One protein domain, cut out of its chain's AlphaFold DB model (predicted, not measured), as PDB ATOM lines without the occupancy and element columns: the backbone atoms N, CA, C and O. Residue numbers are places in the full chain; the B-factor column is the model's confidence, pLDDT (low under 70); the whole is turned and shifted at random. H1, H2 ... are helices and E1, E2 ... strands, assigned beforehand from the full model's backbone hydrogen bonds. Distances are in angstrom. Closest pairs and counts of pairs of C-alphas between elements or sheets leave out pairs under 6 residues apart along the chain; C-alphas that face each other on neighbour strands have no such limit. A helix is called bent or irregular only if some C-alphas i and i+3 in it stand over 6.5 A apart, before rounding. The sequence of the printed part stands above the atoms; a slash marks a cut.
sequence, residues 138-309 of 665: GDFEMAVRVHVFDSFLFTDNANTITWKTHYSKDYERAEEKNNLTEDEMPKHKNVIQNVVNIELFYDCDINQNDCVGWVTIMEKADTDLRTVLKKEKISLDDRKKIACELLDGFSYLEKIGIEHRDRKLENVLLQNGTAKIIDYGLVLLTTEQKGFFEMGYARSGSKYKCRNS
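This is residues 138 to 309 of the 665 residues of the protein "Protein kinase domain-containing protein" of Oikopleura dioica (UniProt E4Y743). A twisted sheet of four strands, E1, E4, E3 and E2, forms one part of the model, and a long helix, H4, with two small two-stranded sheets forms another. H4 packs on the hairpin E6 and E7 and, with its residues 250 to 254, on the pair E5 and E8; short helices H1 and H2 sit at one end of the large sheet. The printed part has 172 residues, in the order E1 H1 H2 E2 E3 E4 H3 H4 E5 E6 E7 E8 H5, five named helices and eight named strands, of mixed class. The three sheets are antiparallel. The whole is compact, with a radius of gyration of the C-alphas of 16.9 A, and spans 55 by 38 by 36 A.

E1, residues 140 to 148, is an edge strand and the antiparallel neighbour of E4, residues 211 to 219, with N 145 and O 216 2.8 A apart. H1, residues 151 to 154, is on this sheet at a height of 7.7 A, only just over none of its strands, with two of its C-alphas on E4. H2, residues 156 to 160, only grazes the sheet. E2, residues 161 to 167, E3, residues 194 to 202, and E4 form a meander, each the antiparallel neighbour of the one before; N 164 and O 199 are 3.0 A apart, N 198 and O 215 2.8 A. H3, residues 225 to 230, comes closest to E6, residues 268 to 271, at the C-alphas of Leu 225 and Val 268, 5.6 A apart. H4, residues 236 to 255, comes closest to E7, residues 274 to 277, at the C-alphas of Ile 242 and Ala 275, 5.6 A apart. E6 and E7 are a hairpin, with N 269 and O 276 2.8 A apart. E5, residues 258 to 260, pairs with E8, residues 283 to 285, through N 259 and O 284, 2.9 A apart. H5, residues 290 to 294, only grazes the large sheet. In H3, H4 and H5 every O i to N i+4 pair is within hydrogen-bond range; H2 has 0 of 1, and 1 of 2 O i to N i+3 pairs; H1 is too short for an O i to N i+4 pair.

E1 runs 25.0 A from C-alpha 140 at (30.659, 1.151, 62.130). E2 measures 19.9 A, E3 23.4 A and E4 23.1 A. H2 is irregular, but only just: C-alphas 156 and 159 are 6.8 A apart. H4 runs 28.5 A, from (51.965, -12.150, 42.397) to (33.819, 6.943, 31.614). H5 ends at C-alpha 294, (28.795, 17.765, 46.784).

The C-alphas of Cys 204 and Leu 236, the two farthest apart, are 54.8 A apart. The printed part has no cut. The link from E2 to E3, 26 residues, is long. Mean pLDDT of the printed part is 90.8; residues 156 to 159 are under 70.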
ATOM      1  N   GLY A 138      28.040   4.501  65.687       87.25
ATOM      2  CA  GLY A 138      27.284   3.302  66.060       87.25
ATOM      3  C   GLY A 138      28.165   2.053  66.008       87.25
ATOM      4  O   GLY A 138      29.223   2.011  66.645       87.25
ATOM      5  N   ASP A 139      27.768   1.066  65.208       87.25
ATOM      6  CA  ASP A 139      28.512  -0.191  65.047       87.25
ATOM      7  C   ASP A 139      29.621  -0.118  63.978       87.25
ATOM      8  O   ASP A 139      30.432  -1.041  63.849       87.25
ATOM      9  N   PHE A 140      29.731   0.998  63.251       89.62
ATOM     10  CA  PHE A 140      30.659   1.151  62.130       89.62
ATOM     11  C   PHE A 140      31.861   2.036  62.462       89.62
ATOM     12  O   PHE A 140      31.734   3.181  62.892       89.62
ATOM     13  N   GLU A 141      33.059   1.523  62.183       93.56
ATOM     14  CA  GLU A 141      34.287   2.313  62.228       93.56
ATOM     15  C   GLU A 141      34.579   2.913  60.844       93.56
ATOM     16  O   GLU A 141      34.786   2.188  59.867       93.56
ATOM     17  N   MET A 142      34.625   4.241  60.762       95.44
ATOM     18  CA  MET A 142      34.748   4.991  59.511       95.44
ATOM     19  C   MET A 142      36.016   5.842  59.490       95.44
ATOM     20  O   MET A 142      36.557   6.224  60.531       95.44
ATOM     21  N   ALA A 143      36.486   6.179  58.290       96.75
ATOM     22  CA  ALA A 143      37.537   7.169  58.117       96.75
ATOM     23  C   ALA A 143      36.907   8.558  57.951       96.75
ATOM     24  O   ALA A 143      36.067   8.773  57.078       96.75
ATOM     25  N   VAL A 144      37.340   9.515  58.767       95.88
ATOM     26  CA  VAL A 144      36.949  10.921  58.671       95.88
ATOM     27  C   VAL A 144      38.125  11.704  58.114       95.88
ATOM     28  O   VAL A 144      39.191  11.765  58.726       95.88
ATOM     29  N   ARG A 145      37.935  12.309  56.943       95.06
ATOM     30  CA  ARG A 145      38.903  13.194  56.300       95.06
ATOM     31  C   ARG A 145      38.452  14.638  56.440       95.06
ATOM     32  O   ARG A 145      37.442  15.016  55.859       95.06
ATOM     33  N   VAL A 146      39.241  15.464  57.118       92.94
ATOM     34  CA  VAL A 146      39.068  16.921  57.069       92.94
ATOM     35  C   VAL A 146      40.019  17.474  56.026       92.94
ATOM     36  O   VAL A 146      41.228  17.265  56.117       92.94
ATOM     37  N   HIS A 147      39.469  18.155  55.025       91.38
ATOM     38  CA  HIS A 147      40.217  18.796  53.956       91.38
ATOM     39  C   HIS A 147      40.047  20.304  54.068       91.38
ATOM     40  O   HIS A 147      38.934  20.817  54.005       91.38
ATOM     41  N   VAL A 148      41.154  21.013  54.222       88.69
ATOM     42  CA  VAL A 148      41.146  22.450  54.444       88.69
ATOM     43  C   VAL A 148      41.669  23.162  53.214       88.69
ATOM     44  O   VAL A 148      42.821  22.985  52.825       88.69
ATOM     45  N   PHE A 149      40.795  23.952  52.592       89.06
ATOM     46  CA  PHE A 149      41.134  24.750  51.415       89.06
ATOM     47  C   PHE A 149      41.616  26.148  51.802       89.06
ATOM     48  O   PHE A 149      42.281  26.804  51.001       89.06
ATOM     49  N   ASP A 150      41.291  26.593  53.017       89.88
ATOM     50  CA  ASP A 150      41.761  27.847  53.588       89.88
ATOM     51  C   ASP A 150      42.029  27.719  55.092       89.88
ATOM     52  O   ASP A 150      41.195  27.224  55.854       89.88
ATOM     53  N   SER A 151      43.188  28.206  55.546       86.62
ATOM     54  CA  SER A 151      43.566  28.152  56.962       86.62
ATOM     55  C   SER A 151      42.697  29.023  57.873       86.62
ATOM     56  O   SER A 151      42.812  28.913  59.093       86.62
ATOM     57  N   PHE A 152      41.801  29.843  57.312       85.06
ATOM     58  CA  PHE A 152      40.727  30.513  58.050       85.06
ATOM     59  C   PHE A 152      39.977  29.576  59.011       85.06
ATOM     60  O   PHE A 152      39.668  29.991  60.131       85.06
ATOM     61  N   LEU A 153      39.768  28.310  58.621       83.75
ATOM     62  CA  LEU A 153      39.091  27.289  59.434       83.75
ATOM     63  C   LEU A 153      39.757  27.005  60.792       83.75
ATOM     64  O   LEU A 153      39.137  26.376  61.643       83.75
ATOM     65  N   PHE A 154      40.991  27.463  61.005       76.31
ATOM     66  CA  PHE A 154      41.740  27.268  62.252       76.31
ATOM     67  C   PHE A 154      41.944  28.555  63.055       76.31
ATOM     68  O   PHE A 154      42.645  28.548  64.063       76.31
ATOM     69  N   THR A 155      41.380  29.672  62.598       74.38
ATOM     70  CA  THR A 155      41.470  30.954  63.308       74.38
ATOM     71  C   THR A 155      40.392  31.050  64.389       74.38
ATOM     72  O   THR A 155      39.407  30.318  64.352       74.38
ATOM     73  N   ASP A 156      40.513  31.992  65.330       69.00
ATOM     74  CA  ASP A 156      39.476  32.231  66.355       69.00
ATOM     75  C   ASP A 156      38.101  32.591  65.745       69.00
ATOM     76  O   ASP A 156      37.050  32.388  66.365       69.00
ATOM     77  N   ASN A 157      38.104  33.056  64.491       66.75
ATOM     78  CA  ASN A 157      36.910  33.330  63.697       66.75
ATOM     79  C   ASN A 157      36.243  32.055  63.148       66.75
ATOM     80  O   ASN A 157      35.149  32.136  62.614       66.75
ATOM     81  N   ALA A 158      36.816  30.861  63.319       62.69
ATOM     82  CA  ALA A 158      36.205  29.603  62.877       62.69
ATOM     83  C   ALA A 158      34.858  29.290  63.564       62.69
ATOM     84  O   ALA A 158      34.129  28.406  63.125       62.69
ATOM     85  N   ASN A 159      34.486  30.027  64.618       64.94
ATOM     86  CA  ASN A 159      33.147  29.960  65.210       64.94
ATOM     87  C   ASN A 159      32.046  30.549  64.300       64.94
ATOM     88  O   ASN A 159      30.869  30.394  64.615       64.94
ATOM     89  N   THR A 160      32.412  31.206  63.194       77.69
ATOM     90  CA  THR A 160      31.508  31.846  62.224       77.69
ATOM     91  C   THR A 160      31.402  31.033  60.929       77.69
ATOM     92  O   THR A 160      31.424  31.588  59.829       77.69
ATOM     93  N   ILE A 161      31.361  29.701  61.030       87.12
ATOM     94  CA  ILE A 161      31.161  28.819  59.872       87.12
ATOM     95  C   ILE A 161      29.734  28.286  59.823       87.12
ATOM     96  O   ILE A 161      29.107  28.019  60.850       87.12
ATOM     97  N   THR A 162      29.254  28.075  58.608       90.00
ATOM     98  CA  THR A 162      28.054  27.291  58.310       90.00
ATOM     99  C   THR A 162      28.456  26.083  57.476       90.00
ATOM    100  O   THR A 162      29.590  25.994  56.996       90.00
ATOM    101  N   TRP A 163      27.557  25.116  57.329       91.06
ATOM    102  CA  TRP A 163      27.853  23.905  56.577       91.06
ATOM    103  C   TRP A 163      26.643  23.385  55.815       91.06
ATOM    104  O   TRP A 163      25.495  23.690  56.145       91.06
ATOM    105  N   LYS A 164      26.922  22.562  54.805       92.38
ATOM    106  CA  LYS A 164      25.929  21.805  54.042       92.38
ATOM    107  C   LYS A 164      26.325  20.335  54.034       92.38
ATOM    108  O   LYS A 164      27.457  20.008  53.695       92.38
ATOM    109  N   THR A 165      25.394  19.465  54.412       93.00
ATOM    110  CA  THR A 165      25.635  18.020  54.522       93.00
ATOM    111  C   THR A 165      24.960  17.278  53.380       93.00
ATOM    112  O   THR A 165      23.770  17.473  53.133       93.00
ATOM    113  N   HIS A 166      25.713  16.388  52.741       93.88
ATOM    114  CA  HIS A 166      25.280  15.556  51.624       93.88
ATOM    115  C   HIS A 166      25.437  14.082  51.975       93.88
ATOM    116  O   HIS A 166      26.471  13.681  52.518       93.88
ATOM    117  N   TYR A 167      24.426  13.274  51.656       93.69
ATOM    118  CA  TYR A 167      24.407  11.843  51.950       93.69
ATOM    119  C   TYR A 167      24.450  11.029  50.664       93.69
ATOM    120  O   TYR A 167      23.700  11.292  49.728       93.69
ATOM    121  N   SER A 168      25.260   9.968  50.636       93.69
ATOM    122  CA  SER A 168      25.457   9.174  49.417       93.69
ATOM    123  C   SER A 168      24.181   8.487  48.906       93.69
ATOM    124  O   SER A 168      24.068   8.196  47.712       93.69
ATOM    125  N   LYS A 169      23.199   8.248  49.786       90.75
ATOM    126  CA  LYS A 169      21.879   7.682  49.455       90.75
ATOM    127  C   LYS A 169      21.026   8.585  48.558       90.75
ATOM    128  O   LYS A 169      20.147   8.077  47.873       90.75
ATOM    129  N   ASP A 170      21.277   9.894  48.593       92.19
ATOM    130  CA  ASP A 170      20.513  10.883  47.832       92.19
ATOM    131  C   ASP A 170      20.999  10.967  46.377       92.19
ATOM    132  O   ASP A 170      20.373  11.631  45.559       92.19
ATOM    133  N   TYR A 171      22.083  10.252  46.047       93.50
ATOM    134  CA  TYR A 171      22.671  10.222  44.717       93.50
ATOM    135  C   TYR A 171      22.612   8.823  44.098       93.50
ATOM    136  O   TYR A 171      22.868   7.806  44.750       93.50
ATOM    137  N   GLU A 172      22.361   8.749  42.800       93.69
ATOM    138  CA  GLU A 172      22.483   7.540  41.997       93.69
ATOM    139  C   GLU A 172      23.930   7.309  41.530       93.69
ATOM    140  O   GLU A 172      24.843   8.115  41.742       93.69
ATOM    141  N   ARG A 173      24.176   6.140  40.933       94.31
ATOM    142  CA  ARG A 173      25.478   5.803  40.361       94.31
ATOM    143  C   ARG A 173      25.653   6.532  39.033       94.31
ATOM    144  O   ARG A 173      24.899   6.285  38.103       94.31
ATOM    145  N   ALA A 174      26.729   7.303  38.916       93.81
ATOM    146  CA  ALA A 174      27.153   7.868  37.644       93.81
ATOM    147  C   ALA A 174      27.518   6.754  36.655       93.81
ATOM    148  O   ALA A 174      28.366   5.903  36.963       93.81
ATOM    149  N   GLU A 175      26.898   6.763  35.474       89.88
ATOM    150  CA  GLU A 175      27.086   5.718  34.462       89.88
ATOM    151  C   GLU A 175      27.946   6.172  33.284       89.88
ATOM    152  O   GLU A 175      28.886   5.465  32.911       89.88
ATOM    153  N   GLU A 176      27.647   7.320  32.673       88.75
ATOM    154  CA  GLU A 176      28.348   7.786  31.475       88.75
ATOM    155  C   GLU A 176      28.275   9.302  31.313       88.75
ATOM    156  O   GLU A 176      27.200   9.893  31.342       88.75
ATOM    157  N   LYS A 177      29.428   9.916  31.032       84.56
ATOM    158  CA  LYS A 177      29.605  11.372  30.960       84.56
ATOM    159  C   LYS A 177      28.650  12.138  30.037       84.56
ATOM    160  O   LYS A 177      28.437  13.322  30.256       84.56
ATOM    161  N   ASN A 178      28.096  11.493  29.010       82.56
ATOM    162  CA  ASN A 178      27.198  12.142  28.047       82.56
ATOM    163  C   ASN A 178      25.721  12.135  28.482       82.56
ATOM    164  O   ASN A 178      24.913  12.780  27.822       82.56
ATOM    165  N   ASN A 179      25.374  11.404  29.547       80.62
ATOM    166  CA  ASN A 179      23.995  11.177  29.994       80.62
ATOM    167  C   ASN A 179      23.823  11.373  31.515       80.62
ATOM    168  O   ASN A 179      22.863  10.848  32.072       80.62
ATOM    169  N   LEU A 180      24.751  12.067  32.184       80.56
ATOM    170  CA  LEU A 180      24.681  12.269  33.635       80.56
ATOM    171  C   LEU A 180      23.496  13.173  34.005       80.56
ATOM    172  O   LEU A 180      23.263  14.198  33.359       80.56
ATOM    173  N   THR A 181      22.777  12.802  35.060       79.81
ATOM    174  CA  THR A 181      21.763  13.637  35.724       79.81
ATOM    175  C   THR A 181      22.334  14.297  36.979       79.81
ATOM    176  O   THR A 181      23.285  13.781  37.550       79.81
ATOM    177  N   GLU A 182      21.771  15.422  37.445       75.56
ATOM    178  CA  GLU A 182      22.319  16.224  38.566       75.56
ATOM    179  C   GLU A 182      22.495  15.455  39.892       75.56
ATOM    180  O   GLU A 182      23.358  15.818  40.696       75.56
ATOM    181  N   ASP A 183      21.771  14.350  40.066       84.75
ATOM    182  CA  ASP A 183      21.771  13.526  41.275       84.75
ATOM    183  C   ASP A 183      22.687  12.296  41.155       84.75
ATOM    184  O   ASP A 183      22.503  11.303  41.843       84.75
ATOM    185  N   GLU A 184      23.703  12.318  40.291       92.31
ATOM    186  CA  GLU A 184      24.657  11.211  40.145       92.31
ATOM    187  C   GLU A 184      26.014  11.487  40.804       92.31
ATOM    188  O   GLU A 184      26.580  12.581  40.702       92.31
ATOM    189  N   MET A 185      26.579  10.448  41.428       94.31
ATOM    190  CA  MET A 185      27.919  10.447  42.023       94.31
ATOM    191  C   MET A 185      28.722   9.192  41.624       94.31
ATOM    192  O   MET A 185      28.141   8.176  41.226       94.31
ATOM    193  N   PRO A 186      30.060   9.195  41.766       95.44
ATOM    194  CA  PRO A 186      30.861   7.996  41.552       95.44
ATOM    195  C   PRO A 186      30.470   6.878  42.530       95.44
ATOM    196  O   PRO A 186      30.547   7.051  43.744       95.44
ATOM    197  N   LYS A 187      30.083   5.709  42.002       95.44
ATOM    198  CA  LYS A 187      29.830   4.479  42.777       95.44
ATOM    199  C   LYS A 187      30.427   3.281  42.046       95.44
ATOM    200  O   LYS A 187      29.942   2.861  40.991       95.44
ATOM    201  N   HIS A 188      31.507   2.725  42.591       96.56
ATOM    202  CA  HIS A 188      32.200   1.577  42.007       96.56
ATOM    203  C   HIS A 188      33.006   0.814  43.059       96.56
ATOM    204  O   HIS A 188      33.618   1.420  43.929       96.56
ATOM    205  N   LYS A 189      33.087  -0.520  42.941       96.75
ATOM    206  CA  LYS A 189      33.808  -1.384  43.900       96.75
ATOM    207  C   LYS A 189      35.285  -0.995  44.100       96.75
ATOM    208  O   LYS A 189      35.824  -1.216  45.178       96.75
ATOM    209  N   ASN A 190      35.914  -0.414  43.069       97.88
ATOM    210  CA  ASN A 190      37.319   0.023  43.062       97.88
ATOM    211  C   ASN A 190      37.504   1.535  43.248       97.88
ATOM    212  O   ASN A 190      38.560   2.079  42.939       97.88
ATOM    213  N   VAL A 191      36.472   2.219  43.726       97.12
ATOM    214  CA  VAL A 191      36.501   3.617  44.155       97.12
ATOM    215  C   VAL A 191      36.141   3.627  45.635       97.12
ATOM    216  O   VAL A 191      35.272   2.862  46.052       97.12
ATOM    217  N   ILE A 192      36.840   4.438  46.430       96.12
ATOM    218  CA  ILE A 192      36.478   4.619  47.833       96.12
ATOM    219  C   ILE A 192      35.084   5.261  47.917       96.12
ATOM    220  O   ILE A 192      34.792   6.232  47.210       96.12
ATOM    221  N   GLN A 193      34.209   4.709  48.746       94.19
ATOM    222  CA  GLN A 193      32.853   5.201  48.949       94.19
ATOM    223  C   GLN A 193      32.863   6.320  49.997       94.19
ATOM    224  O   GLN A 193      33.091   6.072  51.184       94.19
ATOM    225  N   ASN A 194      32.562   7.541  49.556       95.81
ATOM    226  CA  ASN A 194      32.217   8.646  50.439       95.81
ATOM    227  C   ASN A 194      30.751   8.476  50.847       95.81
ATOM    228  O   ASN A 194      29.862   8.427  49.998       95.81
ATOM    229  N   VAL A 195      30.516   8.343  52.147       95.06
ATOM    230  CA  VAL A 195      29.204   8.046  52.733       95.06
ATOM    231  C   VAL A 195      28.476   9.344  53.072       95.06
ATOM    232  O   VAL A 195      27.305   9.520  52.734       95.06
ATOM    233  N   VAL A 196      29.205  10.290  53.664       95.31
ATOM    234  CA  VAL A 196      28.735  11.650  53.937       95.31
ATOM    235  C   VAL A 196      29.830  12.636  53.568       95.31
ATOM    236  O   VAL A 196      31.007  12.396  53.846       95.31
ATOM    237  N   ASN A 197      29.452  13.764  52.977       95.88
ATOM    238  CA  ASN A 197      30.351  14.897  52.796       95.88
ATOM    239  C   ASN A 197      29.703  16.172  53.339       95.88
ATOM    240  O   ASN A 197      28.520  16.421  53.126       95.88
ATOM    241  N   ILE A 198      30.482  16.957  54.072       94.44
ATOM    242  CA  ILE A 198      30.042  18.175  54.746       94.44
ATOM    243  C   ILE A 198      30.888  19.319  54.203       94.44
ATOM    244  O   ILE A 198      32.073  19.411  54.519       94.44
ATOM    245  N   GLU A 199      30.295  20.186  53.395       94.25
ATOM    246  CA  GLU A 199      30.947  21.400  52.902       94.25
ATOM    247  C   GLU A 199      30.900  22.494  53.970       94.25
ATOM    248  O   GLU A 199      29.877  22.658  54.634       94.25
ATOM    249  N   LEU A 200      31.997  23.232  54.140       92.62
ATOM    250  CA  LEU A 200      32.145  24.296  55.134       92.62
ATOM    251  C   LEU A 200      32.250  25.653  54.437       92.62
ATOM    252  O   LEU A 200      33.064  25.836  53.527       92.62
ATOM    253  N   PHE A 201      31.473  26.619  54.918       92.25
ATOM    254  CA  PHE A 201      31.374  27.966  54.363       92.25
ATOM    255  C   PHE A 201      31.557  29.017  55.452       92.25
ATOM    256  O   PHE A 201      31.258  28.787  56.626       92.25
ATOM    257  N   TYR A 202      32.007  30.201  55.047       90.81
ATOM    258  CA  TYR A 202      31.903  31.388  55.889       90.81
ATOM    259  C   TYR A 202      30.420  31.715  56.146       90.81
ATOM    260  O   TYR A 202      29.606  31.613  55.234       90.81
ATOM    261  N   ASP A 203      30.041  32.083  57.369       87.50
ATOM    262  CA  ASP A 203      28.636  32.281  57.766       87.50
ATOM    263  C   ASP A 203      27.865  33.326  56.954       87.50
ATOM    264  O   ASP A 203      26.659  33.187  56.756       87.50
ATOM    265  N   CYS A 204      28.554  34.345  56.448       87.06
ATOM    266  CA  CYS A 204      27.954  35.363  55.597       87.06
ATOM    267  C   CYS A 204      27.896  34.948  54.116       87.06
ATOM    268  O   CYS A 204      27.374  35.709  53.298       87.06
ATOM    269  N   ASP A 205      28.420  33.776  53.734       86.75
ATOM    270  CA  ASP A 205      28.278  33.222  52.383       86.75
ATOM    271  C   ASP A 205      26.915  32.534  52.217       86.75
ATOM    272  O   ASP A 205      26.796  31.312  52.142       86.75
ATOM    273  N   ILE A 206      25.863  33.354  52.161       83.31
ATOM    274  CA  ILE A 206      24.458  32.913  52.070       83.31
ATOM    275  C   ILE A 206      24.222  32.021  50.840       83.31
ATOM    276  O   ILE A 206      23.386  31.121  50.878       83.31
ATOM    277  N   ASN A 207      24.965  32.268  49.759       84.81
ATOM    278  CA  ASN A 207      24.838  31.532  48.504       84.81
ATOM    279  C   ASN A 207      25.733  30.287  48.447       84.81
ATOM    280  O   ASN A 207      25.594  29.511  47.505       84.81
ATOM    281  N   GLN A 208      26.615  30.082  49.436       85.19
ATOM    282  CA  GLN A 208      27.516  28.929  49.526       85.19
ATOM    283  C   GLN A 208      28.386  28.763  48.269       85.19
ATOM    284  O   GLN A 208      28.579  27.663  47.750       85.19
ATOM    285  N   ASN A 209      28.898  29.884  47.758       85.69
ATOM    286  CA  ASN A 209      29.653  29.928  46.507       85.69
ATOM    287  C   ASN A 209      31.163  29.696  46.709       85.69
ATOM    288  O   ASN A 209      31.861  29.380  45.745       85.69
ATOM    289  N   ASP A 210      31.681  29.853  47.933       90.50
ATOM    290  CA  ASP A 210      33.102  29.719  48.274       90.50
ATOM    291  C   ASP A 210      33.296  28.733  49.435       90.50
ATOM    292  O   ASP A 210      33.389  29.098  50.608       90.50
ATOM    293  N   CYS A 211      33.347  27.446  49.092       92.38
ATOM    294  CA  CYS A 211      33.664  26.386  50.042       92.38
ATOM    295  C   CYS A 211      35.110  26.557  50.545       92.38
ATOM    296  O   CYS A 211      36.060  26.535  49.758       92.38
ATOM    297  N   VAL A 212      35.290  26.721  51.860       91.94
ATOM    298  CA  VAL A 212      36.606  26.945  52.501       91.94
ATOM    299  C   VAL A 212      37.248  25.650  53.018       91.94
ATOM    300  O   VAL A 212      38.427  25.620  53.381       91.94
ATOM    301  N   GLY A 213      36.498  24.553  53.007       92.25
ATOM    302  CA  GLY A 213      36.960  23.207  53.323       92.25
ATOM    303  C   GLY A 213      35.792  22.235  53.405       92.25
ATOM    304  O   GLY A 213      34.636  22.637  53.332       92.25
ATOM    305  N   TRP A 214      36.081  20.953  53.583       94.00
ATOM    306  CA  TRP A 214      35.044  19.952  53.811       94.00
ATOM    307  C   TRP A 214      35.475  18.877  54.805       94.00
ATOM    308  O   TRP A 214      36.667  18.669  55.063       94.00
ATOM    309  N   VAL A 215      34.490  18.158  55.335       94.75
ATOM    310  CA  VAL A 215      34.670  16.939  56.124       94.75
ATOM    311  C   VAL A 215      33.992  15.788  55.393       94.75
ATOM    312  O   VAL A 215      32.784  15.804  55.183       94.75
ATOM    313  N   THR A 216      34.767  14.779  55.016       95.88
ATOM    314  CA  THR A 216      34.275  13.598  54.304       95.88
ATOM    315  C   THR A 216      34.356  12.379  55.213       95.88
ATOM    316  O   THR A 216      35.437  12.037  55.694       95.88
ATOM    317  N   ILE A 217      33.231  11.705  55.423       96.25
ATOM    318  CA  ILE A 217      33.147  10.419  56.116       96.25
ATOM    319  C   ILE A 217      33.071   9.335  55.047       96.25
ATOM    320  O   ILE A 217      32.168   9.335  54.208       96.25
ATOM    321  N   MET A 218      34.037   8.429  55.053       95.69
ATOM    322  CA  MET A 218      34.216   7.413  54.019       95.69
ATOM    323  C   MET A 218      34.489   6.047  54.635       95.69
ATOM    324  O   MET A 218      34.854   5.935  55.810       95.69
ATOM    325  N   GLU A 219      34.312   5.004  53.831       93.69
ATOM    326  CA  GLU A 219      34.684   3.654  54.246       93.69
ATOM    327  C   GLU A 219      36.154   3.603  54.699       93.69
ATOM    328  O   GLU A 219      37.044   4.221  54.104       93.69
ATOM    329  N   LYS A 220      36.411   2.874  55.786       94.69
ATOM    330  CA  LYS A 220      37.760   2.688  56.309       94.69
ATOM    331  C   LYS A 220      38.422   1.496  55.616       94.69
ATOM    332  O   LYS A 220      37.860   0.404  55.561       94.69
ATOM    333  N   ALA A 221      39.633   1.708  55.111       94.62
ATOM    334  CA  ALA A 221      40.462   0.657  54.526       94.62
ATOM    335  C   ALA A 221      41.539   0.163  55.504       94.62
ATOM    336  O   ALA A 221      41.875   0.844  56.475       94.62
ATOM    337  N   ASP A 222      42.121  -0.999  55.207       93.25
ATOM    338  CA  ASP A 222      43.096  -1.659  56.081       93.25
ATOM    339  C   ASP A 222      44.489  -1.017  55.982       93.25
ATOM    340  O   ASP A 222      45.212  -0.887  56.969       93.25
ATOM    341  N   THR A 223      44.905  -0.661  54.762       93.56
ATOM    342  CA  THR A 223      46.242  -0.128  54.454       93.56
ATOM    343  C   THR A 223      46.275   0.479  53.050       93.56
ATOM    344  O   THR A 223      45.422   0.187  52.215       93.56
ATOM    345  N   ASP A 224      47.303   1.270  52.747       94.00
ATOM    346  CA  ASP A 224      47.609   1.721  51.386       94.00
ATOM    347  C   ASP A 224      48.541   0.746  50.632       94.00
ATOM    348  O   ASP A 224      49.310  -0.020  51.234       94.00
ATOM    349  N   LEU A 225      48.493   0.785  49.296       94.44
ATOM    350  CA  LEU A 225      49.263  -0.094  48.417       94.44
ATOM    351  C   LEU A 225      50.776   0.150  48.522       94.44
ATOM    352  O   LEU A 225      51.550  -0.807  48.434       94.44
ATOM    353  N   ARG A 226      51.224   1.393  48.762       92.50
ATOM    354  CA  ARG A 226      52.654   1.697  48.963       92.50
ATOM    355  C   ARG A 226      53.194   0.926  50.162       92.50
ATOM    356  O   ARG A 226      54.229   0.269  50.048       92.50
ATOM    357  N   THR A 227      52.493   0.972  51.292       91.12
ATOM    358  CA  THR A 227      52.868   0.271  52.525       91.12
ATOM    359  C   THR A 227      52.991  -1.236  52.301       91.12
ATOM    360  O   THR A 227      53.943  -1.857  52.783       91.12
ATOM    361  N   VAL A 228      52.072  -1.838  51.542       92.69
ATOM    362  CA  VAL A 228      52.088  -3.284  51.268       92.69
ATOM    363  C   VAL A 228      53.204  -3.685  50.311       92.69
ATOM    364  O   VAL A 228      53.918  -4.656  50.582       92.69
ATOM    365  N   LEU A 229      53.407  -2.933  49.226       92.69
ATOM    366  CA  LEU A 229      54.468  -3.222  48.262       92.69
ATOM    367  C   LEU A 229      55.859  -3.020  48.866       92.69
ATOM    368  O   LEU A 229      56.730  -3.855  48.638       92.69
ATOM    369  N   LYS A 230      56.055  -1.985  49.694       89.88
ATOM    370  CA  LYS A 230      57.334  -1.718  50.377       89.88
ATOM    371  C   LYS A 230      57.678  -2.782  51.426       89.88
ATOM    372  O   LYS A 230      58.848  -3.060  51.655       89.88
ATOM    373  N   LYS A 231      56.671  -3.405  52.051       89.50
ATOM    374  CA  LYS A 231      56.861  -4.561  52.949       89.50
ATOM    375  C   LYS A 231      57.141  -5.867  52.191       89.50
ATOM    376  O   LYS A 231      57.528  -6.838  52.831       89.50
ATOM    377  N   GLU A 232      56.907  -5.901  50.878       83.88
ATOM    378  CA  GLU A 232      57.068  -7.072  50.003       83.88
ATOM    379  C   GLU A 232      56.279  -8.319  50.450       83.88
ATOM    380  O   GLU A 232      56.684  -9.452  50.202       83.88
ATOM    381  N   LYS A 233      55.121  -8.127  51.096       82.06
ATOM    382  CA  LYS A 233      54.320  -9.221  51.686       82.06
ATOM    383  C   LYS A 233      53.160  -9.723  50.824       82.06
ATOM    384  O   LYS A 233      52.345 -10.498  51.312       82.06
ATOM    385  N   ILE A 234      53.058  -9.277  49.577       91.81
ATOM    386  CA  ILE A 234      51.921  -9.581  48.701       91.81
ATOM    387  C   ILE A 234      52.338 -10.466  47.527       91.81
ATOM    388  O   ILE A 234      53.378 -10.225  46.900       91.81
ATOM    389  N   SER A 235      51.526 -11.490  47.253       95.19
ATOM    390  CA  SER A 235      51.772 -12.479  46.205       95.19
ATOM    391  C   SER A 235      51.635 -11.870  44.804       95.19
ATOM    392  O   SER A 235      51.054 -10.796  44.624       95.19
ATOM    393  N   LEU A 236      52.163 -12.560  43.787       96.50
ATOM    394  CA  LEU A 236      51.965 -12.150  42.397       96.50
ATOM    395  C   LEU A 236      50.481 -12.173  42.003       96.50
ATOM    396  O   LEU A 236      50.038 -11.269  41.303       96.50
ATOM    397  N   ASP A 237      49.716 -13.168  42.453       96.75
ATOM    398  CA  ASP A 237      48.300 -13.294  42.096       96.75
ATOM    399  C   ASP A 237      47.468 -12.146  42.674       96.75
ATOM    400  O   ASP A 237      46.660 -11.548  41.962       96.75
ATOM    401  N   ASP A 238      47.747 -11.742  43.914       96.56
ATOM    402  CA  ASP A 238      47.114 -10.563  44.505       96.56
ATOM    403  C   ASP A 238      47.529  -9.277  43.770       96.56
ATOM    404  O   ASP A 238      46.689  -8.422  43.494       96.56
ATOM    405  N   ARG A 239      48.805  -9.144  43.371       96.69
ATOM    406  CA  ARG A 239      49.281  -8.013  42.545       96.69
ATOM    407  C   ARG A 239      48.568  -7.962  41.189       96.69
ATOM    408  O   ARG A 239      48.206  -6.874  40.742       96.69
ATOM    409  N   LYS A 240      48.330  -9.114  40.548       96.62
ATOM    410  CA  LYS A 240      47.551  -9.217  39.300       96.62
ATOM    411  C   LYS A 240      46.096  -8.805  39.517       96.62
ATOM    412  O   LYS A 240      45.577  -8.022  38.726       96.62
ATOM    413  N   LYS A 241      45.465  -9.278  40.598       97.06
ATOM    414  CA  LYS A 241      44.099  -8.888  40.977       97.06
ATOM    415  C   LYS A 241      43.995  -7.373  41.159       97.06
ATOM    416  O   LYS A 241      43.151  -6.750  40.521       97.06
ATOM    417  N   ILE A 242      44.897  -6.785  41.946       97.12
ATOM    418  CA  ILE A 242      44.969  -5.334  42.173       97.12
ATOM    419  C   ILE A 242      45.163  -4.587  40.850       97.12
ATOM    420  O   ILE A 242      44.498  -3.584  40.611       97.12
ATOM    421  N   ALA A 243      46.039  -5.072  39.962       95.69
ATOM    422  CA  ALA A 243      46.250  -4.453  38.656       95.69
ATOM    423  C   ALA A 243      44.956  -4.410  37.823       95.69
ATOM    424  O   ALA A 243      44.638  -3.364  37.262       95.69
ATOM    425  N   CYS A 244      44.197  -5.508  37.766       95.31
ATOM    426  CA  CYS A 244      42.901  -5.548  37.082       95.31
ATOM    427  C   CYS A 244      41.875  -4.607  37.731       95.31
ATOM    428  O   CYS A 244      41.224  -3.838  37.034       95.31
ATOM    429  N   GLU A 245      41.783  -4.610  39.060       97.25
ATOM    430  CA  GLU A 245      40.889  -3.733  39.825       97.25
ATOM    431  C   GLU A 245      41.184  -2.239  39.604       97.25
ATOM    432  O   GLU A 245      40.265  -1.426  39.503       97.25
ATOM    433  N   LEU A 246      42.460  -1.866  39.473       95.75
ATOM    434  CA  LEU A 246      42.857  -0.499  39.137       95.75
ATOM    435  C   LEU A 246      42.495  -0.118  37.704       95.75
ATOM    436  O   LEU A 246      42.071   1.014  37.472       95.75
ATOM    437  N   LEU A 247      42.645  -1.035  36.744       93.94
ATOM    438  CA  LEU A 247      42.217  -0.798  35.363       93.94
ATOM    439  C   LEU A 247      40.705  -0.572  35.291       93.94
ATOM    440  O   LEU A 247      40.276   0.405  34.678       93.94
ATOM    441  N   ASP A 248      39.925  -1.408  35.979       95.38
ATOM    442  CA  ASP A 248      38.472  -1.262  36.089       95.38
ATOM    443  C   ASP A 248      38.102   0.088  36.727       95.38
ATOM    444  O   ASP A 248      37.282   0.836  36.193       95.38
ATOM    445  N   GLY A 249      38.739   0.439  37.850       96.62
ATOM    446  CA  GLY A 249      38.484   1.685  38.573       96.62
ATOM    447  C   GLY A 249      38.822   2.944  37.769       96.62
ATOM    448  O   GLY A 249      37.998   3.853  37.682       96.62
ATOM    449  N   PHE A 250      40.003   3.005  37.144       94.69
ATOM    450  CA  PHE A 250      40.381   4.155  36.315       94.69
ATOM    451  C   PHE A 250      39.520   4.263  35.056       94.69
ATOM    452  O   PHE A 250      39.137   5.375  34.695       94.69
ATOM    453  N   SER A 251      39.174   3.136  34.423       93.94
ATOM    454  CA  SER A 251      38.273   3.129  33.267       93.94
ATOM    455  C   SER A 251      36.877   3.629  33.637       93.94
ATOM    456  O   SER A 251      36.290   4.401  32.881       93.94
ATOM    457  N   TYR A 252      36.363   3.246  34.810       96.56
ATOM    458  CA  TYR A 252      35.099   3.764  35.327       96.56
ATOM    459  C   TYR A 252      35.145   5.282  35.546       96.56
ATOM    460  O   TYR A 252      34.272   5.989  35.048       96.56
ATOM    461  N   LEU A 253      36.171   5.792  36.239       96.12
ATOM    462  CA  LEU A 253      36.317   7.230  36.496       96.12
ATOM    463  C   LEU A 253      36.383   8.034  35.187       96.12
ATOM    464  O   LEU A 253      35.673   9.027  35.033       96.12
ATOM    465  N   GLU A 254      37.159   7.567  34.208       93.88
ATOM    466  CA  GLU A 254      37.252   8.212  32.895       93.88
ATOM    467  C   GLU A 254      35.910   8.194  32.140       93.88
ATOM    468  O   GLU A 254      35.526   9.198  31.531       93.88
ATOM    469  N   LYS A 255      35.152   7.088  32.227       94.56
ATOM    470  CA  LYS A 255      33.819   6.943  31.614       94.56
ATOM    471  C   LYS A 255      32.822   7.987  32.128       94.56
ATOM    472  O   LYS A 255      32.019   8.494  31.343       94.56
ATOM    473  N   ILE A 256      32.884   8.326  33.417       95.06
ATOM    474  CA  ILE A 256      32.006   9.330  34.045       95.06
ATOM    475  C   ILE A 256      32.572  10.758  33.980       95.06
ATOM    476  O   ILE A 256      31.927  11.700  34.431       95.06
ATOM    477  N   GLY A 257      33.756  10.936  33.388       94.38
ATOM    478  CA  GLY A 257      34.349  12.245  33.127       94.38
ATOM    479  C   GLY A 257      35.347  12.743  34.177       94.38
ATOM    480  O   GLY A 257      35.728  13.913  34.120       94.38
ATOM    481  N   ILE A 258      35.805  11.874  35.085       94.69
ATOM    482  CA  ILE A 258      36.845  12.160  36.080       94.69
ATOM    483  C   ILE A 258      38.173  11.545  35.632       94.69
ATOM    484  O   ILE A 258      38.383  10.333  35.680       94.69
ATOM    485  N   GLU A 259      39.136  12.384  35.274       93.56
ATOM    486  CA  GLU A 259      40.506  11.938  35.051       93.56
ATOM    487  C   GLU A 259      41.320  12.092  36.339       93.56
ATOM    488  O   GLU A 259      41.711  13.196  36.724       93.56
ATOM    489  N   HIS A 260      41.618  10.973  37.004       93.00
ATOM    490  CA  HIS A 260      42.476  10.970  38.190       93.00
ATOM    491  C   HIS A 260      43.925  11.303  37.804       93.00
ATOM    492  O   HIS A 260      44.586  10.496  37.138       93.00
ATOM    493  N   ARG A 261      44.427  12.480  38.203       90.12
ATOM    494  CA  ARG A 261      45.755  12.992  37.808       90.12
ATOM    495  C   ARG A 261      46.856  12.717  38.831       90.12
ATOM    496  O   ARG A 261      48.014  12.992  38.541       90.12
ATOM    497  N   ASP A 262      46.536  12.118  39.976       90.00
ATOM    498  CA  ASP A 262      47.527  11.718  40.988       90.00
ATOM    499  C   ASP A 262      47.558  10.199  41.211       90.00
ATOM    500  O   ASP A 262      47.247   9.690  42.288       90.00
ATOM    501  N   ARG A 263      47.851   9.446  40.143       91.62
ATOM    502  CA  ARG A 263      47.866   7.971  40.152       91.62
ATOM    503  C   ARG A 263      49.140   7.437  40.815       91.62
ATOM    504  O   ARG A 263      50.073   6.999  40.143       91.62
ATOM    505  N   LYS A 264      49.170   7.471  42.144       91.06
ATOM    506  CA  LYS A 264      50.273   6.981  42.984       91.06
ATOM    507  C   LYS A 264      49.824   5.870  43.926       91.06
ATOM    508  O   LYS A 264      48.635   5.654  44.140       91.06
ATOM    509  N   LEU A 265      50.800   5.186  44.511       92.75
ATOM    510  CA  LEU A 265      50.572   4.022  45.363       92.75
ATOM    511  C   LEU A 265      49.824   4.350  46.667       92.75
ATOM    512  O   LEU A 265      49.034   3.531  47.118       92.75
ATOM    513  N   GLU A 266      50.017   5.528  47.264       91.19
ATOM    514  CA  GLU A 266      49.250   5.935  48.456       91.19
ATOM    515  C   GLU A 266      47.781   6.244  48.174       91.19
ATOM    516  O   GLU A 266      46.964   6.183  49.085       91.19
ATOM    517  N   ASN A 267      47.449   6.554  46.919       94.31
ATOM    518  CA  ASN A 267      46.080   6.847  46.495       94.31
ATOM    519  C   ASN A 267      45.335   5.576  46.054       94.31
ATOM    520  O   ASN A 267      44.295   5.638  45.399       94.31
ATOM    521  N   VAL A 268      45.873   4.411  46.422       96.56
ATOM    522  CA  VAL A 268      45.233   3.109  46.276       96.56
ATOM    523  C   VAL A 268      45.183   2.456  47.647       96.56
ATOM    524  O   VAL A 268      46.209   2.045  48.191       96.56
ATOM    525  N   LEU A 269      43.983   2.352  48.196       96.62
ATOM    526  CA  LEU A 269      43.722   1.666  49.451       96.62
ATOM    527  C   LEU A 269      43.363   0.205  49.195       96.62
ATOM    528  O   LEU A 269      42.797  -0.134  48.158       96.62
ATOM    529  N   LEU A 270      43.692  -0.658  50.150       96.00
ATOM    530  CA  LEU A 270      43.287  -2.056  50.168       96.00
ATOM    531  C   LEU A 270      42.297  -2.256  51.308       96.00
ATOM    532  O   LEU A 270      42.622  -1.997  52.466       96.00
ATOM    533  N   GLN A 271      41.103  -2.725  50.968       93.88
ATOM    534  CA  GLN A 271      40.042  -3.028  51.922       93.88
ATOM    535  C   GLN A 271      39.560  -4.445  51.660       93.88
ATOM    536  O   GLN A 271      39.061  -4.740  50.571       93.88
ATOM    537  N   ASN A 272      39.776  -5.345  52.621       89.31
ATOM    538  CA  ASN A 272      39.464  -6.770  52.492       89.31
ATOM    539  C   ASN A 272      40.033  -7.394  51.197       89.31
ATOM    540  O   ASN A 272      39.402  -8.222  50.540       89.31
ATOM    541  N   GLY A 273      41.235  -6.961  50.800       88.44
ATOM    542  CA  GLY A 273      41.925  -7.444  49.600       88.44
ATOM    543  C   GLY A 273      41.380  -6.918  48.265       88.44
ATOM    544  O   GLY A 273      41.749  -7.464  47.225       88.44
ATOM    545  N   THR A 274      40.517  -5.899  48.270       95.12
ATOM    546  CA  THR A 274      40.091  -5.164  47.070       95.12
ATOM    547  C   THR A 274      40.743  -3.787  47.029       95.12
ATOM    548  O   THR A 274      40.740  -3.056  48.020       95.12
ATOM    549  N   ALA A 275      41.304  -3.438  45.873       97.62
ATOM    550  CA  ALA A 275      41.911  -2.144  45.615       97.62
ATOM    551  C   ALA A 275      40.852  -1.073  45.334       97.62
ATOM    552  O   ALA A 275      39.970  -1.264  44.490       97.62
ATOM    553  N   LYS A 276      40.974   0.066  46.018       98.06
ATOM    554  CA  LYS A 276      40.080   1.222  45.925       98.06
ATOM    555  C   LYS A 276      40.875   2.503  45.712       98.06
ATOM    556  O   LYS A 276      41.801   2.801  46.461       98.06
ATOM    557  N   ILE A 277      40.509   3.252  44.680       97.88
ATOM    558  CA  ILE A 277      41.100   4.551  44.355       97.88
ATOM    559  C   ILE A 277      40.554   5.598  45.332       97.88
ATOM    560  O   ILE A 277      39.347   5.648  45.565       97.88
ATOM    561  N   ILE A 278      41.443   6.425  45.879       94.94
ATOM    562  CA  ILE A 278      41.125   7.543  46.776       94.94
ATOM    563  C   ILE A 278      41.846   8.816  46.315       94.94
ATOM    564  O   ILE A 278      42.764   8.776  45.505       94.94
ATOM    565  N   ASP A 279      41.464   9.929  46.931       88.75
ATOM    566  CA  ASP A 279      42.121  11.229  46.898       88.75
ATOM    567  C   ASP A 279      41.982  11.992  45.585       88.75
ATOM    568  O   ASP A 279      42.887  12.114  44.764       88.75
ATOM    569  N   TYR A 280      40.824  12.628  45.470       88.75
ATOM    570  CA  TYR A 280      40.429  13.424  44.322       88.75
ATOM    571  C   TYR A 280      40.874  14.895  44.404       88.75
ATOM    572  O   TYR A 280      40.336  15.756  43.710       88.75
ATOM    573  N   GLY A 281      41.872  15.207  45.241       84.44
ATOM    574  CA  GLY A 281      42.438  16.557  45.345       84.44
ATOM    575  C   GLY A 281      43.126  17.040  44.060       84.44
ATOM    576  O   GLY A 281      43.291  18.245  43.867       84.44
ATOM    577  N   LEU A 282      43.496  16.113  43.166       87.06
ATOM    578  CA  LEU A 282      44.090  16.400  41.863       87.06
ATOM    579  C   LEU A 282      43.406  15.582  40.755       87.06
ATOM    580  O   LEU A 282      43.876  14.518  40.340       87.06
ATOM    581  N   VAL A 283      42.292  16.114  40.260       92.19
ATOM    582  CA  VAL A 283      41.513  15.560  39.145       92.19
ATOM    583  C   VAL A 283      41.362  16.583  38.027       92.19
ATOM    584  O   VAL A 283      41.384  17.787  38.275       92.19
ATOM    585  N   LEU A 284      41.206  16.098  36.796       91.81
ATOM    586  CA  LEU A 284      40.669  16.896  35.697       91.81
ATOM    587  C   LEU A 284      39.234  16.438  35.440       91.81
ATOM    588  O   LEU A 284      38.996  15.255  35.198       91.81
ATOM    589  N   LEU A 285      38.301  17.379  35.486       92.56
ATOM    590  CA  LEU A 285      36.910  17.151  35.140       92.56
ATOM    591  C   LEU A 285      36.671  17.458  33.666       92.56
ATOM    592  O   LEU A 285      37.104  18.487  33.151       92.56
ATOM    593  N   THR A 286      35.953  16.558  33.004       89.94
ATOM    594  CA  THR A 286      35.450  16.744  31.632       89.94
ATOM    595  C   THR A 286      33.928  16.900  31.588       89.94
ATOM    596  O   THR A 286      33.361  17.063  30.510       89.94
ATOM    597  N   THR A 287      33.283  16.866  32.756       85.25
ATOM    598  CA  THR A 287      31.847  17.039  32.975       85.25
ATOM    599  C   THR A 287      31.591  17.942  34.174       85.25
ATOM    600  O   THR A 287      32.418  18.049  35.081       85.25
ATOM    601  N   GLU A 288      30.427  18.587  34.186       78.00
ATOM    602  CA  GLU A 288      29.972  19.429  35.289       78.00
ATOM    603  C   GLU A 288      28.854  18.727  36.046       78.00
ATOM    604  O   GLU A 288      27.676  18.991  35.834       78.00
ATOM    605  N   GLN A 289      29.244  17.793  36.910       85.88
ATOM    606  CA  GLN A 289      28.295  16.992  37.664       85.88
ATOM    607  C   GLN A 289      28.269  17.418  39.129       85.88
ATOM    608  O   GLN A 289      29.259  17.272  39.848       85.88
ATOM    609  N   LYS A 290      27.122  17.942  39.573       88.12
ATOM    610  CA  LYS A 290      26.945  18.530  40.907       88.12
ATOM    611  C   LYS A 290      27.284  17.548  42.030       88.12
ATOM    612  O   LYS A 290      28.076  17.885  42.911       88.12
ATOM    613  N   GLY A 291      26.802  16.308  41.923       91.75
ATOM    614  CA  GLY A 291      27.101  15.244  42.882       91.75
ATOM    615  C   GLY A 291      28.594  14.929  43.044       91.75
ATOM    616  O   GLY A 291      28.999  14.429  44.088       91.75
ATOM    617  N   PHE A 292      29.457  15.268  42.075       93.12
ATOM    618  CA  PHE A 292      30.903  15.050  42.216       93.12
ATOM    619  C   PHE A 292      31.518  16.048  43.201       93.12
ATOM    620  O   PHE A 292      32.399  15.677  43.977       93.12
ATOM    621  N   PHE A 293      31.045  17.296  43.184       90.38
ATOM    622  CA  PHE A 293      31.483  18.334  44.115       90.38
ATOM    623  C   PHE A 293      30.873  18.110  45.497       90.38
ATOM    624  O   PHE A 293      31.598  18.019  46.487       90.38
ATOM    625  N   GLU A 294      29.553  17.913  45.540       93.25
ATOM    626  CA  GLU A 294      28.795  17.765  46.784       93.25
ATOM    627  C   GLU A 294      29.237  16.539  47.594       93.25
ATOM    628  O   GLU A 294      29.340  16.626  48.813       93.25
ATOM    629  N   MET A 295      29.611  15.429  46.941       94.50
ATOM    630  CA  MET A 295      30.098  14.215  47.616       94.50
ATOM    631  C   MET A 295      31.627  14.131  47.758       94.50
ATOM    632  O   MET A 295      32.148  13.075  48.116       94.50
ATOM    633  N   GLY A 296      32.375  15.210  47.502       93.00
ATOM    634  CA  GLY A 296      33.815  15.268  47.798       93.00
ATOM    635  C   GLY A 296      34.728  14.512  46.817       93.00
ATOM    636  O   GLY A 296      35.845  14.129  47.176       93.00
ATOM    637  N   TYR A 297      34.271  14.283  45.583       93.75
ATOM    638  CA  TYR A 297      35.032  13.642  44.496       93.75
ATOM    639  C   TYR A 297      35.686  14.635  43.531       93.75
ATOM    640  O   TYR A 297      36.468  14.237  42.670       93.75
ATOM    641  N   ALA A 298      35.387  15.925  43.650       91.06
ATOM    642  CA  ALA A 298      36.093  16.989  42.954       91.06
ATOM    643  C   ALA A 298      35.905  18.312  43.691       91.06
ATOM    644  O   ALA A 298      34.876  18.537  44.317       91.06
ATOM    645  N   ARG A 299      36.891  19.206  43.614       88.69
ATOM    646  CA  ARG A 299      36.731  20.568  44.134       88.69
ATOM    647  C   ARG A 299      36.095  21.460  43.069       88.69
ATOM    648  O   ARG A 299      36.310  21.251  41.872       88.69
ATOM    649  N   SER A 300      35.340  22.459  43.514       83.62
ATOM    650  CA  SER A 300      34.849  23.526  42.645       83.62
ATOM    651  C   SER A 300      36.006  24.392  42.125       83.62
ATOM    652  O   SER A 300      37.126  24.369  42.644       83.62
ATOM    653  N   GLY A 301      35.733  25.135  41.054       89.06
ATOM    654  CA  GLY A 301      36.674  26.077  40.458       89.06
ATOM    655  C   GLY A 301      37.241  25.637  39.111       89.06
ATOM    656  O   GLY A 301      37.483  24.456  38.841       89.06
ATOM    657  N   SER A 302      37.498  26.620  38.252       92.19
ATOM    658  CA  SER A 302      37.975  26.390  36.880       92.19
ATOM    659  C   SER A 302      39.343  25.711  36.809       92.19
ATOM    660  O   SER A 302      39.685  25.092  35.799       92.19
ATOM    661  N   LYS A 303      40.120  25.757  37.901       89.44
ATOM    662  CA  LYS A 303      41.411  25.069  38.017       89.44
ATOM    663  C   LYS A 303      41.315  23.575  37.692       89.44
ATOM    664  O   LYS A 303      42.248  23.036  37.095       89.44
ATOM    665  N   TYR A 304      40.208  22.930  38.062       90.19
ATOM    666  CA  TYR A 304      39.987  21.492  37.887       90.19
ATOM    667  C   TYR A 304      39.349  21.127  36.546       90.19
ATOM    668  O   TYR A 304      39.229  19.948  36.233       90.19
ATOM    669  N   LYS A 305      38.974  22.123  35.738       90.94
ATOM    670  CA  LYS A 305      38.357  21.948  34.414       90.94
ATOM    671  C   LYS A 305      39.319  22.264  33.267       90.94
ATOM    672  O   LYS A 305      39.113  21.839  32.134       90.94
ATOM    673  N   CYS A 306      40.428  22.951  33.549       88.38
ATOM    674  CA  CYS A 306      41.467  23.221  32.562       88.38
ATOM    675  C   CYS A 306      42.722  22.360  32.802       88.38
ATOM    676  O   CYS A 306      43.401  22.440  33.823       88.38
ATOM    677  N   ARG A 307      43.104  21.552  31.803       83.56
ATOM    678  CA  ARG A 307      44.287  20.667  31.878       83.56
ATOM    679  C   ARG A 307      45.570  21.409  32.274       83.56
ATOM    680  O   ARG A 307      46.366  20.893  33.050       83.56
ATOM    681  N   ASN A 308      45.755  22.624  31.761       80.94
ATOM    682  CA  ASN A 308      46.983  23.402  31.943       80.94
ATOM    683  C   ASN A 308      47.001  24.246  33.238       80.94
ATOM    684  O   ASN A 308      48.008  24.905  33.511       80.94
ATOM    685  N   SER A 309      45.911  24.261  34.020       84.00
ATOM    686  CA  SER A 309      45.833  24.992  35.298       84.00
ATOM    687  C   SER A 309      46.128  24.142  36.530       84.00
ATOM    688  O   SER A 309      46.436  24.710  37.575       84.00
TER     689      SER A 309